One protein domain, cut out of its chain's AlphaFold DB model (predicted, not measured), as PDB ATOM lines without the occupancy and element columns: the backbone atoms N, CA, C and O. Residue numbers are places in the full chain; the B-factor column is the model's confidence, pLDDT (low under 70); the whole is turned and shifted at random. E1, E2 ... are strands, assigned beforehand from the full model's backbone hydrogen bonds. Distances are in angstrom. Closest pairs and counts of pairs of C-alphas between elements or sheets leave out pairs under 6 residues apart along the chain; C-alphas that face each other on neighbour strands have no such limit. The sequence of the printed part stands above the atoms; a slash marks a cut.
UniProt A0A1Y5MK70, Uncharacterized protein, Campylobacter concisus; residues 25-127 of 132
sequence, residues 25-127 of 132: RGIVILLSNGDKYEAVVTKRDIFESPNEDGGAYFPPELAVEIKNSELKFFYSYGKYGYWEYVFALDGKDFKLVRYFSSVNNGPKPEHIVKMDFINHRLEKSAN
ATOM      1  N   ARG A  25     -41.626 -18.861  -9.534       82.75
ATOM      2  CA  ARG A  25     -40.589 -18.676  -8.519       82.75
ATOM      3  C   ARG A  25     -40.352 -19.969  -7.752       82.75
ATOM      4  O   ARG A  25     -41.244 -20.789  -7.532       82.75
ATOM      5  N   GLY A  26     -39.091 -20.142  -7.382       85.31
ATOM      6  CA  GLY A  26     -38.631 -21.220  -6.533       85.31
ATOM      7  C   GLY A  26     -38.245 -20.717  -5.152       85.31
ATOM      8  O   GLY A  26     -37.999 -19.530  -4.948       85.31
ATOM      9  N   ILE A  27     -38.130 -21.650  -4.219       85.44
ATOM     10  CA  ILE A  27     -37.636 -21.418  -2.874       85.44
ATOM     11  C   ILE A  27     -36.482 -22.367  -2.563       85.44
ATOM     12  O   ILE A  27     -36.491 -23.554  -2.912       85.44
ATOM     13  N   VAL A  28     -35.486 -21.820  -1.874       88.19
ATOM     14  CA  VAL A  28     -34.459 -22.588  -1.181       88.19
ATOM     15  C   VAL A  28     -34.502 -22.165   0.278       88.19
ATOM     16  O   VAL A  28     -34.348 -20.981   0.571       88.19
ATOM     17  N   ILE A  29     -34.733 -23.118   1.178       83.69
ATOM     18  CA  ILE A  29     -34.709 -22.876   2.622       83.69
ATOM     19  C   ILE A  29     -33.502 -23.589   3.208       83.69
ATOM     20  O   ILE A  29     -33.319 -24.794   3.014       83.69
ATOM     21  N   LEU A  30     -32.701 -22.821   3.938       87.75
ATOM     22  CA  LEU A  30     -31.517 -23.275   4.643       87.75
ATOM     23  C   LEU A  30     -31.774 -23.178   6.152       87.75
ATOM     24  O   LEU A  30     -32.118 -22.100   6.637       87.75
ATOM     25  N   LEU A  31     -31.589 -24.269   6.896       85.94
ATOM     26  CA  LEU A  31     -31.590 -24.232   8.362       85.94
ATOM     27  C   LEU A  31     -30.159 -24.189   8.885       85.94
ATOM     28  O   LEU A  31     -29.302 -24.939   8.417       85.94
ATOM     29  N   SER A  32     -29.908 -23.321   9.866       86.94
ATOM     30  CA  SER A  32     -28.641 -23.312  10.596       86.94
ATOM     31  C   SER A  32     -28.616 -24.446  11.621       86.94
ATOM     32  O   SER A  32     -29.580 -24.640  12.362       86.94
ATOM     33  N   ASN A  33     -27.499 -25.166  11.691       86.06
ATOM     34  CA  ASN A  33     -27.192 -26.126  12.753       86.06
ATOM     35  C   ASN A  33     -26.000 -25.656  13.613       86.06
ATOM     36  O   ASN A  33     -25.204 -26.468  14.084       86.06
ATOM     37  N   GLY A  34     -25.881 -24.337  13.801       88.31
ATOM     38  CA  GLY A  34     -24.713 -23.679  14.382       88.31
ATOM     39  C   GLY A  34     -23.851 -23.097  13.266       88.31
ATOM     40  O   GLY A  34     -24.219 -22.094  12.658       88.31
ATOM     41  N   ASP A  35     -22.740 -23.762  12.955       89.69
ATOM     42  CA  ASP A  35     -21.723 -23.229  12.037       89.69
ATOM     43  C   ASP A  35     -22.021 -23.489  10.553       89.69
ATOM     44  O   ASP A  35     -21.330 -22.965   9.676       89.69
ATOM     45  N   LYS A  36     -23.013 -24.332  10.241       91.88
ATOM     46  CA  LYS A  36     -23.361 -24.695   8.863       91.88
ATOM     47  C   LYS A  36     -24.834 -24.443   8.585       91.88
ATOM     48  O   LYS A  36     -25.672 -24.378   9.481       91.88
ATOM     49  N   TYR A  37     -25.123 -24.325   7.297       90.38
ATOM     50  CA  TYR A  37     -26.469 -24.264   6.759       90.38
ATOM     51  C   TYR A  37     -26.740 -25.532   5.960       90.38
ATOM     52  O   TYR A  37     -25.947 -25.902   5.092       90.38
ATOM     53  N   GLU A  38     -27.856 -26.187   6.245       88.44
ATOM     54  CA  GLU A  38     -28.323 -27.352   5.502       88.44
ATOM     55  C   GLU A  38     -29.573 -26.978   4.709       88.44
ATOM     56  O   GLU A  38     -30.515 -26.391   5.248       88.44
ATOM     57  N   ALA A  39     -29.577 -27.303   3.415       87.50
ATOM     58  CA  ALA A  39     -30.745 -27.105   2.575       87.50
ATOM     59  C   ALA A  39     -31.818 -28.129   2.931       87.50
ATOM     60  O   ALA A  39     -31.676 -29.312   2.636       87.50
ATOM     61  N   VAL A  40     -32.901 -27.652   3.537       83.81
ATOM     62  CA  VAL A  40     -34.051 -28.490   3.898       83.81
ATOM     63  C   VAL A  40     -35.118 -28.499   2.817       83.81
ATOM     64  O   VAL A  40     -35.793 -29.502   2.621       83.81
ATOM     65  N   VAL A  41     -35.223 -27.411   2.051       81.88
ATOM     66  CA  VAL A  41     -36.120 -27.321   0.898       81.88
ATOM     67  C   VAL A  41     -35.355 -26.753  -0.277       81.88
ATOM     68  O   VAL A  41     -34.728 -25.704  -0.178       81.88
ATOM     69  N   THR A  42     -35.418 -27.448  -1.408       85.94
ATOM     70  CA  THR A  42     -34.980 -26.933  -2.708       85.94
ATOM     71  C   THR A  42     -36.059 -27.249  -3.724       85.94
ATOM     72  O   THR A  42     -36.242 -28.394  -4.138       85.94
ATOM     73  N   LYS A  43     -36.814 -26.223  -4.095       82.19
ATOM     74  CA  LYS A  43     -38.027 -26.345  -4.896       82.19
ATOM     75  C   LYS A  43     -38.058 -25.187  -5.882       82.19
ATOM     76  O   LYS A  43     -38.407 -24.076  -5.519       82.19
ATOM     77  N   ARG A  44     -37.592 -25.425  -7.110       81.56
ATOM     78  CA  ARG A  44     -37.207 -24.351  -8.044       81.56
ATOM     79  C   ARG A  44     -38.366 -23.736  -8.840       81.56
ATOM     80  O   ARG A  44     -38.159 -22.684  -9.429       81.56
ATOM     81  N   ASP A  45     -39.552 -24.341  -8.834       80.06
ATOM     82  CA  ASP A  45     -40.693 -23.899  -9.652       80.06
ATOM     83  C   ASP A  45     -42.063 -24.095  -8.973       80.06
ATOM     84  O   ASP A  45     -43.043 -24.460  -9.620       80.06
ATOM     85  N   ILE A  46     -42.142 -23.890  -7.657       75.31
ATOM     86  CA  ILE A  46     -43.297 -24.350  -6.870       75.31
ATOM     87  C   ILE A  46     -44.411 -23.337  -6.644       75.31
ATOM     88  O   ILE A  46     -45.481 -23.744  -6.196       75.31
ATOM     89  N   PHE A  47     -44.196 -22.052  -6.914       80.25
ATOM     90  CA  PHE A  47     -45.285 -21.087  -6.832       80.25
ATOM     91  C   PHE A  47     -45.330 -20.161  -8.034       80.25
ATOM     92  O   PHE A  47     -44.312 -19.734  -8.589       80.25
ATOM     93  N   GLU A  48     -46.567 -19.882  -8.426       83.00
ATOM     94  CA  GLU A  48     -46.885 -18.894  -9.435       83.00
ATOM     95  C   GLU A  48     -46.612 -17.505  -8.871       83.00
ATOM     96  O   GLU A  48     -46.951 -17.189  -7.723       83.00
ATOM     97  N   SER A  49     -45.995 -16.693  -9.714       79.75
ATOM     98  CA  SER A  49     -45.736 -15.285  -9.475       79.75
ATOM     99  C   SER A  49     -46.232 -14.517 -10.690       79.75
ATOM    100  O   SER A  49     -45.441 -14.144 -11.541       79.75
ATOM    101  N   PRO A  50     -47.551 -14.415 -10.895       83.12
ATOM    102  CA  PRO A  50     -48.080 -13.763 -12.084       83.12
ATOM    103  C   PRO A  50     -47.715 -12.272 -12.121       83.12
ATOM    104  O   PRO A  50     -47.589 -11.630 -11.079       83.12
ATOM    105  N   ASN A  51     -47.651 -11.713 -13.331       84.31
ATOM    106  CA  ASN A  51     -47.470 -10.281 -13.605       84.31
ATOM    107  C   ASN A  51     -46.092  -9.717 -13.219       84.31
ATOM    108  O   ASN A  51     -45.975  -8.540 -12.884       84.31
ATOM    109  N   GLU A  52     -45.037 -10.529 -13.257       81.88
ATOM    110  CA  GLU A  52     -43.662 -10.111 -12.911       81.88
ATOM    111  C   GLU A  52     -43.041  -9.129 -13.911       81.88
ATOM    112  O   GLU A  52     -42.083  -8.423 -13.606       81.88
ATOM    113  N   ASP A  53     -43.611  -9.054 -15.105       80.50
ATOM    114  CA  ASP A  53     -43.359  -8.027 -16.112       80.50
ATOM    115  C   ASP A  53     -44.165  -6.737 -15.865       80.50
ATOM    116  O   ASP A  53     -43.958  -5.734 -16.544       80.50
ATOM    117  N   GLY A  54     -45.085  -6.745 -14.897       75.75
ATOM    118  CA  GLY A  54     -45.967  -5.636 -14.534       75.75
ATOM    119  C   GLY A  54     -47.221  -5.530 -15.401       75.75
ATOM    120  O   GLY A  54     -48.280  -5.133 -14.900       75.75
ATOM    121  N   GLY A  55     -47.149  -5.943 -16.668       77.50
ATOM    122  CA  GLY A  55     -48.255  -5.860 -17.619       77.50
ATOM    123  C   GLY A  55     -48.778  -4.426 -17.756       77.50
ATOM    124  O   GLY A  55     -48.036  -3.502 -18.077       77.50
ATOM    125  N   ALA A  56     -50.071  -4.222 -17.483       74.31
ATOM    126  CA  ALA A  56     -50.705  -2.897 -17.491       74.31
ATOM    127  C   ALA A  56     -50.431  -2.058 -16.216       74.31
ATOM    128  O   ALA A  56     -51.005  -0.977 -16.053       74.31
ATOM    129  N   TYR A  57     -49.615  -2.560 -15.285       82.88
ATOM    130  CA  TYR A  57     -49.300  -1.922 -14.006       82.88
ATOM    131  C   TYR A  57     -47.839  -2.164 -13.577       82.88
ATOM    132  O   TYR A  57     -47.008  -2.537 -14.399       82.88
ATOM    133  N   PHE A  58     -47.494  -1.904 -12.310       86.69
ATOM    134  CA  PHE A  58     -46.171  -2.236 -11.767       86.69
ATOM    135  C   PHE A  58     -46.105  -3.707 -11.327       86.69
ATOM    136  O   PHE A  58     -47.117  -4.202 -10.837       86.69
ATOM    137  N   PRO A  59     -44.955  -4.399 -11.444       89.31
ATOM    138  CA  PRO A  59     -44.798  -5.779 -10.977       89.31
ATOM    139  C   PRO A  59     -45.115  -5.951  -9.483       89.31
ATOM    140  O   PRO A  59     -44.771  -5.070  -8.697       89.31
ATOM    141  N   PRO A  60     -45.713  -7.076  -9.057       90.81
ATOM    142  CA  PRO A  60     -46.024  -7.316  -7.657       90.81
ATOM    143  C   PRO A  60     -44.800  -7.208  -6.739       90.81
ATOM    144  O   PRO A  60     -43.728  -7.736  -7.033       90.81
ATOM    145  N   GLU A  61     -44.977  -6.581  -5.580       91.88
ATOM    146  CA  GLU A  61     -43.937  -6.499  -4.555       91.88
ATOM    147  C   GLU A  61     -43.981  -7.730  -3.647       91.88
ATOM    148  O   GLU A  61     -45.026  -8.050  -3.075       91.88
ATOM    149  N   LEU A  62     -42.836  -8.399  -3.482       91.38
ATOM    150  CA  LEU A  62     -42.687  -9.551  -2.595       91.38
ATOM    151  C   LEU A  62     -42.186  -9.127  -1.210       91.38
ATOM    152  O   LEU A  62     -41.079  -8.606  -1.072       91.38
ATOM    153  N   ALA A  63     -42.952  -9.462  -0.176       93.50
ATOM    154  CA  ALA A  63     -42.540  -9.409   1.220       93.50
ATOM    155  C   ALA A  63     -42.451 -10.823   1.813       93.50
ATOM    156  O   ALA A  63     -43.304 -11.676   1.561       93.50
ATOM    157  N   VAL A  64     -41.419 -11.067   2.622       93.19
ATOM    158  CA  VAL A  64     -41.212 -12.342   3.320       93.19
ATOM    159  C   VAL A  64     -41.301 -12.105   4.824       93.19
ATOM    160  O   VAL A  64     -40.571 -11.277   5.363       93.19
ATOM    161  N   GLU A  65     -42.188 -12.830   5.503       94.81
ATOM    162  CA  GLU A  65     -42.385 -12.741   6.955       94.81
ATOM    163  C   GLU A  65     -42.178 -14.119   7.593       94.81
ATOM    164  O   GLU A  65     -42.705 -15.119   7.111       94.81
ATOM    165  N   ILE A  66     -41.452 -14.172   8.713       92.56
ATOM    166  CA  ILE A  66     -41.452 -15.334   9.607       92.56
ATOM    167  C   ILE A  66     -42.182 -14.933  10.883       92.56
ATOM    168  O   ILE A  66     -41.731 -14.046  11.610       92.56
ATOM    169  N   LYS A  67     -43.312 -15.580  11.167       92.88
ATOM    170  CA  LYS A  67     -44.140 -15.276  12.339       92.88
ATOM    171  C   LYS A  67     -44.860 -16.523  12.821       92.88
ATOM    172  O   LYS A  67     -45.438 -17.241  12.019       92.88
ATOM    173  N   ASN A  68     -44.860 -16.763  14.133       90.69
ATOM    174  CA  ASN A  68     -45.535 -17.910  14.758       90.69
ATOM    175  C   ASN A  68     -45.153 -19.267  14.128       90.69
ATOM    176  O   ASN A  68     -46.016 -20.106  13.899       90.69
ATOM    177  N   SER A  69     -43.863 -19.466  13.829       89.12
ATOM    178  CA  SER A  69     -43.338 -20.666  13.150       89.12
ATOM    179  C   SER A  69     -43.869 -20.895  11.726       89.12
ATOM    180  O   SER A  69     -43.713 -21.983  11.174       89.12
ATOM    181  N   GLU A  70     -44.447 -19.864  11.112       93.50
ATOM    182  CA  GLU A  70     -44.868 -19.857   9.715       93.50
ATOM    183  C   GLU A  70     -43.958 -18.943   8.896       93.50
ATOM    184  O   GLU A  70     -43.626 -17.835   9.321       93.50
ATOM    185  N   LEU A  71     -43.586 -19.407   7.707       92.69
ATOM    186  CA  LEU A  71     -42.884 -18.639   6.690       92.69
ATOM    187  C   LEU A  71     -43.891 -18.209   5.625       92.69
ATOM    188  O   LEU A  71     -44.486 -19.052   4.951       92.69
ATOM    189  N   LYS A  72     -44.073 -16.903   5.463       94.38
ATOM    190  CA  LYS A  72     -45.063 -16.316   4.564       94.38
ATOM    191  C   LYS A  72     -44.391 -15.563   3.434       94.38
ATOM    192  O   LYS A  72     -43.472 -14.781   3.668       94.38
ATOM    193  N   PHE A  73     -44.898 -15.772   2.229       93.12
ATOM    194  CA  PHE A  73     -44.544 -15.021   1.031       93.12
ATOM    195  C   PHE A  73     -45.769 -14.246   0.584       93.12
ATOM    196  O   PHE A  73     -46.720 -14.850   0.090       93.12
ATOM    197  N   PHE A  74     -45.743 -12.935   0.780       94.75
ATOM    198  CA  PHE A  74     -46.831 -12.028   0.455       94.75
ATOM    199  C   PHE A  74     -46.488 -11.240  -0.806       94.75
ATOM    200  O   PHE A  74     -45.464 -10.563  -0.850       94.75
ATOM    201  N   TYR A  75     -47.353 -11.309  -1.811       93.50
ATOM    202  CA  TYR A  75     -47.227 -10.571  -3.060       93.50
ATOM    203  C   TYR A  75     -48.303  -9.494  -3.131       93.50
ATOM    204  O   TYR A  75     -49.493  -9.806  -3.196       93.50
ATOM    205  N   SER A  76     -47.886  -8.233  -3.137       93.06
ATOM    206  CA  SER A  76     -48.766  -7.071  -3.260       93.06
ATOM    207  C   SER A  76     -48.842  -6.605  -4.706       93.06
ATOM    208  O   SER A  76     -47.823  -6.228  -5.276       93.06
ATOM    209  N   TYR A  77     -50.037  -6.550  -5.291       92.25
ATOM    210  CA  TYR A  77     -50.270  -6.015  -6.639       92.25
ATOM    211  C   TYR A  77     -51.161  -4.758  -6.603       92.25
ATOM    212  O   TYR A  77     -51.988  -4.491  -7.481       92.25
ATOM    213  N   GLY A  78     -51.009  -3.969  -5.532       88.81
ATOM    214  CA  GLY A  78     -51.704  -2.701  -5.330       88.81
ATOM    215  C   GLY A  78     -53.228  -2.838  -5.394       88.81
ATOM    216  O   GLY A  78     -53.831  -3.671  -4.719       88.81
ATOM    217  N   LYS A  79     -53.874  -2.008  -6.223       89.06
ATOM    218  CA  LYS A  79     -55.344  -1.982  -6.358       89.06
ATOM    219  C   LYS A  79     -55.946  -3.247  -6.986       89.06
ATOM    220  O   LYS A  79     -57.164  -3.394  -6.956       89.06
ATOM    221  N   TYR A  80     -55.122  -4.109  -7.581       90.31
ATOM    222  CA  TYR A  80     -55.560  -5.356  -8.213       90.31
ATOM    223  C   TYR A  80     -55.524  -6.547  -7.253       90.31
ATOM    224  O   TYR A  80     -55.994  -7.629  -7.599       90.31
ATOM    225  N   GLY A  81     -55.047  -6.329  -6.025       92.62
ATOM    226  CA  GLY A  81     -55.126  -7.290  -4.937       92.62
ATOM    227  C   GLY A  81     -53.771  -7.857  -4.539       92.62
ATOM    228  O   GLY A  81     -52.746  -7.187  -4.661       92.62
ATOM    229  N   TYR A  82     -53.783  -9.060  -3.976       94.12
ATOM    230  CA  TYR A  82     -52.604  -9.688  -3.386       94.12
ATOM    231  C   TYR A  82     -52.786 -11.198  -3.253       94.12
ATOM    232  O   TYR A  82     -53.910 -11.709  -3.263       94.12
ATOM    233  N   TRP A  83     -51.688 -11.921  -3.069       95.19
ATOM    234  CA  TRP A  83     -51.725 -13.331  -2.690       95.19
ATOM    235  C   TRP A  83     -50.621 -13.674  -1.700       95.19
ATOM    236  O   TRP A  83     -49.616 -12.977  -1.585       95.19
ATOM    237  N   GLU A  84     -50.834 -14.747  -0.952       95.25
ATOM    238  CA  GLU A  84     -49.949 -15.208   0.104       95.25
ATOM    239  C   GLU A  84     -49.793 -16.729   0.048       95.25
ATOM    240  O   GLU A  84     -50.782 -17.468  -0.004       95.25
ATOM    241  N   TYR A  85     -48.546 -17.192   0.114       93.69
ATOM    242  CA  TYR A  85     -48.202 -18.589   0.377       93.69
ATOM    243  C   TYR A  85     -47.676 -18.716   1.802       93.69
ATOM    244  O   TYR A  85     -46.748 -18.000   2.182       93.69
ATOM    245  N   VAL A  86     -48.233 -19.645   2.579       94.19
ATOM    246  CA  VAL A  86     -47.828 -19.892   3.966       94.19
ATOM    247  C   VAL A  86     -47.259 -21.293   4.089       94.19
ATOM    248  O   VAL A  86     -47.954 -22.283   3.841       94.19
ATOM    249  N   PHE A  87     -46.009 -21.369   4.520       91.56
ATOM    250  CA  PHE A  87     -45.298 -22.604   4.797       91.56
ATOM    251  C   PHE A  87     -45.117 -22.797   6.297       91.56
ATOM    252  O   PHE A  87     -44.861 -21.841   7.027       91.56
ATOM    253  N   ALA A  88     -45.186 -24.043   6.745       92.19
ATOM    254  CA  ALA A  88     -44.824 -24.427   8.103       92.19
ATOM    255  C   ALA A  88     -43.763 -25.525   8.064       92.19
ATOM    256  O   ALA A  88     -43.750 -26.356   7.151       92.19
ATOM    257  N   LEU A  89     -42.881 -25.517   9.061       87.88
ATOM    258  CA  LEU A  89     -41.924 -26.593   9.271       87.88
ATOM    259  C   LEU A  89     -42.662 -27.828   9.812       87.88
ATOM    260  O   LEU A  89     -43.307 -27.761  10.856       87.88
ATOM    261  N   ASP A  90     -42.534 -28.950   9.116       85.94
ATOM    262  CA  ASP A  90     -43.017 -30.268   9.519       85.94
ATOM    263  C   ASP A  90     -41.830 -31.241   9.566       85.94
ATOM    264  O   ASP A  90     -41.300 -31.687   8.543       85.94
ATOM    265  N   GLY A  91     -41.349 -31.509  10.780       84.62
ATOM    266  CA  GLY A  91     -40.114 -32.254  11.006       84.62
ATOM    267  C   GLY A  91     -38.896 -31.521  10.437       84.62
ATOM    268  O   GLY A  91     -38.405 -30.567  11.036       84.62
ATOM    269  N   LYS A  92     -38.385 -31.998   9.297       80.25
ATOM    270  CA  LYS A  92     -37.228 -31.424   8.584       80.25
ATOM    271  C   LYS A  92     -37.592 -30.827   7.219       80.25
ATOM    272  O   LYS A  92     -36.688 -30.510   6.458       80.25
ATOM    273  N   ASP A  93     -38.875 -30.705   6.894       82.88
ATOM    274  CA  ASP A  93     -39.352 -30.196   5.605       82.88
ATOM    275  C   ASP A  93     -40.273 -28.987   5.814       82.88
ATOM    276  O   ASP A  93     -40.913 -28.870   6.856       82.88
ATOM    277  N   PHE A  94     -40.363 -28.089   4.835       86.38
ATOM    278  CA  PHE A  94     -41.372 -27.029   4.843       86.38
ATOM    279  C   PHE A  94     -42.501 -27.383   3.891       86.38
ATOM    280  O   PHE A  94     -42.307 -27.513   2.681       86.38
ATOM    281  N   LYS A  95     -43.712 -27.466   4.436       88.88
ATOM    282  CA  LYS A  95     -44.919 -27.781   3.671       88.88
ATOM    283  C   LYS A  95     -45.758 -26.534   3.476       88.88
ATOM    284  O   LYS A  95     -45.903 -25.736   4.399       88.88
ATOM    285  N   LEU A  96     -46.328 -26.379   2.281       89.88
ATOM    286  CA  LEU A  96     -47.354 -25.372   2.031       89.88
ATOM    287  C   LEU A  96     -48.599 -25.762   2.832       89.88
ATOM    288  O   LEU A  96     -49.192 -26.811   2.585       89.88
ATOM    289  N   VAL A  97     -48.973 -24.936   3.804       94.38
ATOM    290  CA  VAL A  97     -50.097 -25.212   4.709       94.38
ATOM    291  C   VAL A  97     -51.310 -24.356   4.401       94.38
ATOM    292  O   VAL A  97     -52.438 -24.818   4.576       94.38
ATOM    293  N   ARG A  98     -51.105 -23.137   3.890       95.75
ATOM    294  CA  ARG A  98     -52.192 -22.252   3.467       95.75
ATOM    295  C   ARG A  98     -51.823 -21.459   2.221       95.75
ATOM    296  O   ARG A  98     -50.663 -21.117   2.005       95.75
ATOM    297  N   TYR A  99     -52.843 -21.150   1.433       95.19
ATOM    298  CA  TYR A  99     -52.783 -20.191   0.338       95.19
ATOM    299  C   TYR A  99     -53.964 -19.234   0.446       95.19
ATOM    300  O   TYR A  99     -55.085 -19.647   0.755       95.19
ATOM    301  N   PHE A 100     -53.715 -17.961   0.180       96.50
ATOM    302  CA  PHE A 100     -54.742 -16.936   0.090       96.50
ATOM    303  C   PHE A 100     -54.506 -16.110  -1.169       96.50
ATOM    304  O   PHE A 100     -53.377 -15.718  -1.441       96.50
ATOM    305  N   SER A 101     -55.562 -15.767  -1.896       95.50
ATOM    306  CA  SER A 101     -55.503 -14.746  -2.939       95.50
ATOM    307  C   SER A 101     -56.752 -13.888  -2.932       95.50
ATOM    308  O   SER A 101     -57.859 -14.396  -2.758       95.50
ATOM    309  N   SER A 102     -56.573 -12.602  -3.196       94.56
ATOM    310  CA  SER A 102     -57.637 -11.652  -3.482       94.56
ATOM    311  C   SER A 102     -57.315 -10.982  -4.806       94.56
ATOM    312  O   SER A 102     -56.286 -10.323  -4.920       94.56
ATOM    313  N   VAL A 103     -58.188 -11.154  -5.793       93.00
ATOM    314  CA  VAL A 103     -58.191 -10.367  -7.027       93.00
ATOM    315  C   VAL A 103     -59.201  -9.253  -6.834       93.00
ATOM    316  O   VAL A 103     -60.346  -9.516  -6.461       93.00
ATOM    317  N   ASN A 104     -58.778  -8.015  -7.060       91.69
ATOM    318  CA  ASN A 104     -59.570  -6.830  -6.769       91.69
ATOM    319  C   ASN A 104     -59.825  -6.006  -8.030       91.69
ATOM    320  O   ASN A 104     -58.958  -5.871  -8.894       91.69
ATOM    321  N   ASN A 105     -60.985  -5.354  -8.061       87.38
ATOM    322  CA  ASN A 105     -61.287  -4.270  -8.981       87.38
ATOM    323  C   ASN A 105     -61.420  -2.969  -8.175       87.38
ATOM    324  O   ASN A 105     -62.479  -2.627  -7.636       87.38
ATOM    325  N   GLY A 106     -60.291  -2.275  -8.008       81.12
ATOM    326  CA  GLY A 106     -60.205  -1.095  -7.151       81.12
ATOM    327  C   GLY A 106     -60.397  -1.460  -5.670       81.12
ATOM    328  O   GLY A 106     -59.735  -2.372  -5.182       81.12
ATOM    329  N   PRO A 107     -61.277  -0.774  -4.916       80.81
ATOM    330  CA  PRO A 107     -61.470  -1.049  -3.489       80.81
ATOM    331  C   PRO A 107     -62.294  -2.319  -3.209       80.81
ATOM    332  O   PRO A 107     -62.496  -2.661  -2.045       80.81
ATOM    333  N   LYS A 108     -62.820  -2.995  -4.239       84.69
ATOM    334  CA  LYS A 108     -63.703  -4.155  -4.083       84.69
ATOM    335  C   LYS A 108     -62.977  -5.448  -4.472       84.69
ATOM    336  O   LYS A 108     -62.527  -5.548  -5.614       84.69
ATOM    337  N   PRO A 109     -62.901  -6.450  -3.575       88.75
ATOM    338  CA  PRO A 109     -62.494  -7.798  -3.953       88.75
ATOM    339  C   PRO A 109     -63.495  -8.374  -4.952       88.75
ATOM    340  O   PRO A 109     -64.697  -8.349  -4.699       88.75
ATOM    341  N   GLU A 110     -63.017  -8.878  -6.077       91.94
ATOM    342  CA  GLU A 110     -63.831  -9.534  -7.098       91.94
ATOM    343  C   GLU A 110     -63.828 -11.045  -6.878       91.94
ATOM    344  O   GLU A 110     -64.890 -11.665  -6.830       91.94
ATOM    345  N   HIS A 111     -62.648 -11.615  -6.624       93.50
ATOM    346  CA  HIS A 111     -62.469 -13.030  -6.325       93.50
ATOM    347  C   HIS A 111     -61.556 -13.217  -5.122       93.50
ATOM    348  O   HIS A 111     -60.464 -12.656  -5.072       93.50
ATOM    349  N   ILE A 112     -61.972 -14.056  -4.177       95.25
ATOM    350  CA  ILE A 112     -61.123 -14.502  -3.073       95.25
ATOM    351  C   ILE A 112     -61.025 -16.019  -3.127       95.25
ATOM    352  O   ILE A 112     -62.036 -16.715  -3.245       95.25
ATOM    353  N   VAL A 113     -59.806 -16.531  -3.002       96.62
ATOM    354  CA  VAL A 113     -59.531 -17.956  -2.842       96.62
ATOM    355  C   VAL A 113     -58.769 -18.151  -1.546       96.62
ATOM    356  O   VAL A 113     -57.793 -17.455  -1.274       96.62
ATOM    357  N   LYS A 114     -59.210 -19.115  -0.743       97.56
ATOM    358  CA  LYS A 114     -58.482 -19.577   0.436       97.56
ATOM    359  C   LYS A 114     -58.350 -21.083   0.361       97.56
ATOM    360  O   LYS A 114     -59.342 -21.785   0.167       97.56
ATOM    361  N   MET A 115     -57.136 -21.573   0.531       97.56
ATOM    362  CA  MET A 115     -56.852 -22.997   0.634       97.56
ATOM    363  C   MET A 115     -56.179 -23.264   1.968       97.56
ATOM    364  O   MET A 115     -55.207 -22.603   2.331       97.56
ATOM    365  N   ASP A 116     -56.709 -24.238   2.689       96.69
ATOM    366  CA  ASP A 116     -56.152 -24.781   3.917       96.69
ATOM    367  C   ASP A 116     -55.798 -26.240   3.632       96.69
ATOM    368  O   ASP A 116     -56.673 -27.105   3.538       96.69
ATOM    369  N   PHE A 117     -54.510 -26.489   3.416       94.19
ATOM    370  CA  PHE A 117     -54.007 -27.795   3.001       94.19
ATOM    371  C   PHE A 117     -53.955 -28.789   4.162       94.19
ATOM    372  O   PHE A 117     -53.988 -29.991   3.918       94.19
ATOM    373  N   ILE A 118     -53.922 -28.302   5.407       93.62
ATOM    374  CA  ILE A 118     -53.956 -29.145   6.609       93.62
ATOM    375  C   ILE A 118     -55.358 -29.727   6.783       93.62
ATOM    376  O   ILE A 118     -55.518 -30.926   6.989       93.62
ATOM    377  N   ASN A 119     -56.380 -28.876   6.675       96.44
ATOM    378  CA  ASN A 119     -57.772 -29.274   6.883       96.44
ATOM    379  C   ASN A 119     -58.485 -29.690   5.586       96.44
ATOM    380  O   ASN A 119     -59.693 -29.919   5.603       96.44
ATOM    381  N   HIS A 120     -57.764 -29.743   4.462       95.81
ATOM    382  CA  HIS A 120     -58.303 -30.016   3.126       95.81
ATOM    383  C   HIS A 120     -59.509 -29.130   2.756       95.81
ATOM    384  O   HIS A 120     -60.464 -29.586   2.126       95.81
ATOM    385  N   ARG A 121     -59.473 -27.850   3.150       97.62
ATOM    386  CA  ARG A 121     -60.566 -26.895   2.917       97.62
ATOM    387  C   ARG A 121     -60.220 -25.944   1.777       97.62
ATOM    388  O   ARG A 121     -59.138 -25.365   1.736       97.62
ATOM    389  N   LEU A 122     -61.180 -25.754   0.876       96.94
ATOM    390  CA  LEU A 122     -61.132 -24.778  -0.207       96.94
ATOM    391  C   LEU A 122     -62.347 -23.859  -0.090       96.94
ATOM    392  O   LEU A 122     -63.484 -24.316  -0.172       96.94
ATOM    393  N   GLU A 123     -62.097 -22.566   0.053       96.38
ATOM    394  CA  GLU A 123     -63.121 -21.530   0.016       96.38
ATOM    395  C   GLU A 123     -62.885 -20.650  -1.206       96.38
ATOM    396  O   GLU A 123     -61.772 -20.178  -1.450       96.38
ATOM    397  N   LYS A 124     -63.947 -20.425  -1.976       95.44
ATOM    398  CA  LYS A 124     -63.957 -19.481  -3.089       95.44
ATOM    399  C   LYS A 124     -65.145 -18.556  -2.905       95.44
ATOM    400  O   LYS A 124     -66.263 -19.033  -2.720       95.44
ATOM    401  N   SER A 125     -64.912 -17.255  -2.978       91.38
ATOM    402  CA  SER A 125     -65.983 -16.272  -3.080       91.38
ATOM    403  C   SER A 125     -65.767 -15.409  -4.312       91.38
ATOM    404  O   SER A 125     -64.637 -15.086  -4.677       91.38
ATOM    405  N   ALA A 126     -66.870 -15.062  -4.964       88.25
ATOM    406  CA  ALA A 126     -66.886 -14.134  -6.077       88.25
ATOM    407  C   ALA A 126     -67.967 -13.093  -5.806       88.25
ATOM    408  O   ALA A 126     -69.112 -13.449  -5.520       88.25
ATOM    409  N   ASN A 127     -67.605 -11.819  -5.892       78.19
ATOM    410  CA  ASN A 127     -68.581 -10.744  -5.889       78.19
ATOM    411  C   ASN A 127     -69.092 -10.585  -7.319       78.19
ATOM    412  O   ASN A 127     -68.552  -9.817  -8.107       78.19
TER     413      ASN A 127
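Overview. This is residues 25 to 127 of the 132 residues of an uncharacterized protein of Campylobacter concisus (UniProt A0A1Y5MK70). A twisted wall of six antiparallel strands, E3 to E8, is laid out side by side in chain order, and a separate hairpin of E1 and E2 lies partly over one face of it, near the start of E6. The other face is bare, and a long link, residues 49 to 60, joins the hairpin to the wall's edge at E3. The printed part has 103 residues, with no named helix and eight named strands, E1 to E8 in that order; the class is all strand. The whole is only just loose, close to compact, with a radius of gyration of the C-alphas of 15.5 A and spans of 48 by 32 by 23 A.

Arrangement. E1, residues 25 to 32, and E2, residues 37 to 48, form an antiparallel hairpin at 163 degrees, with N 27 and O 43 2.8 A apart, within hydrogen-bond range. E2 bends by 59 degrees at residue 45. E3, residues 61 to 67, is apart from E2. E3 begins a meander, each strand the antiparallel neighbour of the one before, and forms a hairpin with E4, residues 70 to 76, where N 63 and O 74 are 2.8 A apart. E4 and E5, residues 81 to 90, stand at 165 degrees, with N 73 and O 85 2.9 A apart. E5 and E6, residues 93 to 105, stand at 169 degrees, with N 84 and O 100 2.8 A apart. The closest C-alphas of E2 and E6, those of Val 40 and Asp 93, are 5.8 A apart. E1 and E6 are only just apart, their closest C-alphas at 8.2 A. E7, residues 108 to 116, bends by 57 degrees at residue 111 and pairs with E6, N 101 and O 113 being 2.9 A apart. E8, residues 121 to 126, pairs with E7 at 172 degrees, with N 114 and O 123 2.9 A apart. The edge strands of this sheet are E3 and E8.

Along the chain. E1 starts at C-alpha 25, (-40.589, -18.676, -8.519), and is 23.0 A long; E2 is 26.6 A. E3 starts at C-alpha 61, (-43.937, -6.499, -4.555). E5 is 29.7 A long, and E6, the longest strand with 13 residues, is 37.0 A. E7 is 23.4 A long. E8 ends at C-alpha 126, (-66.886, -14.134, -6.077).

Size, cuts and confidence. The two C-alphas farthest apart are those of Asp 35 and Asn 127, at 51.7 A. The printed part has no cut. The link from E2 to E3 is long, with 12 residues; the other links are tight. The mean pLDDT of the printed part is 89.2, and no printed residue is under 70.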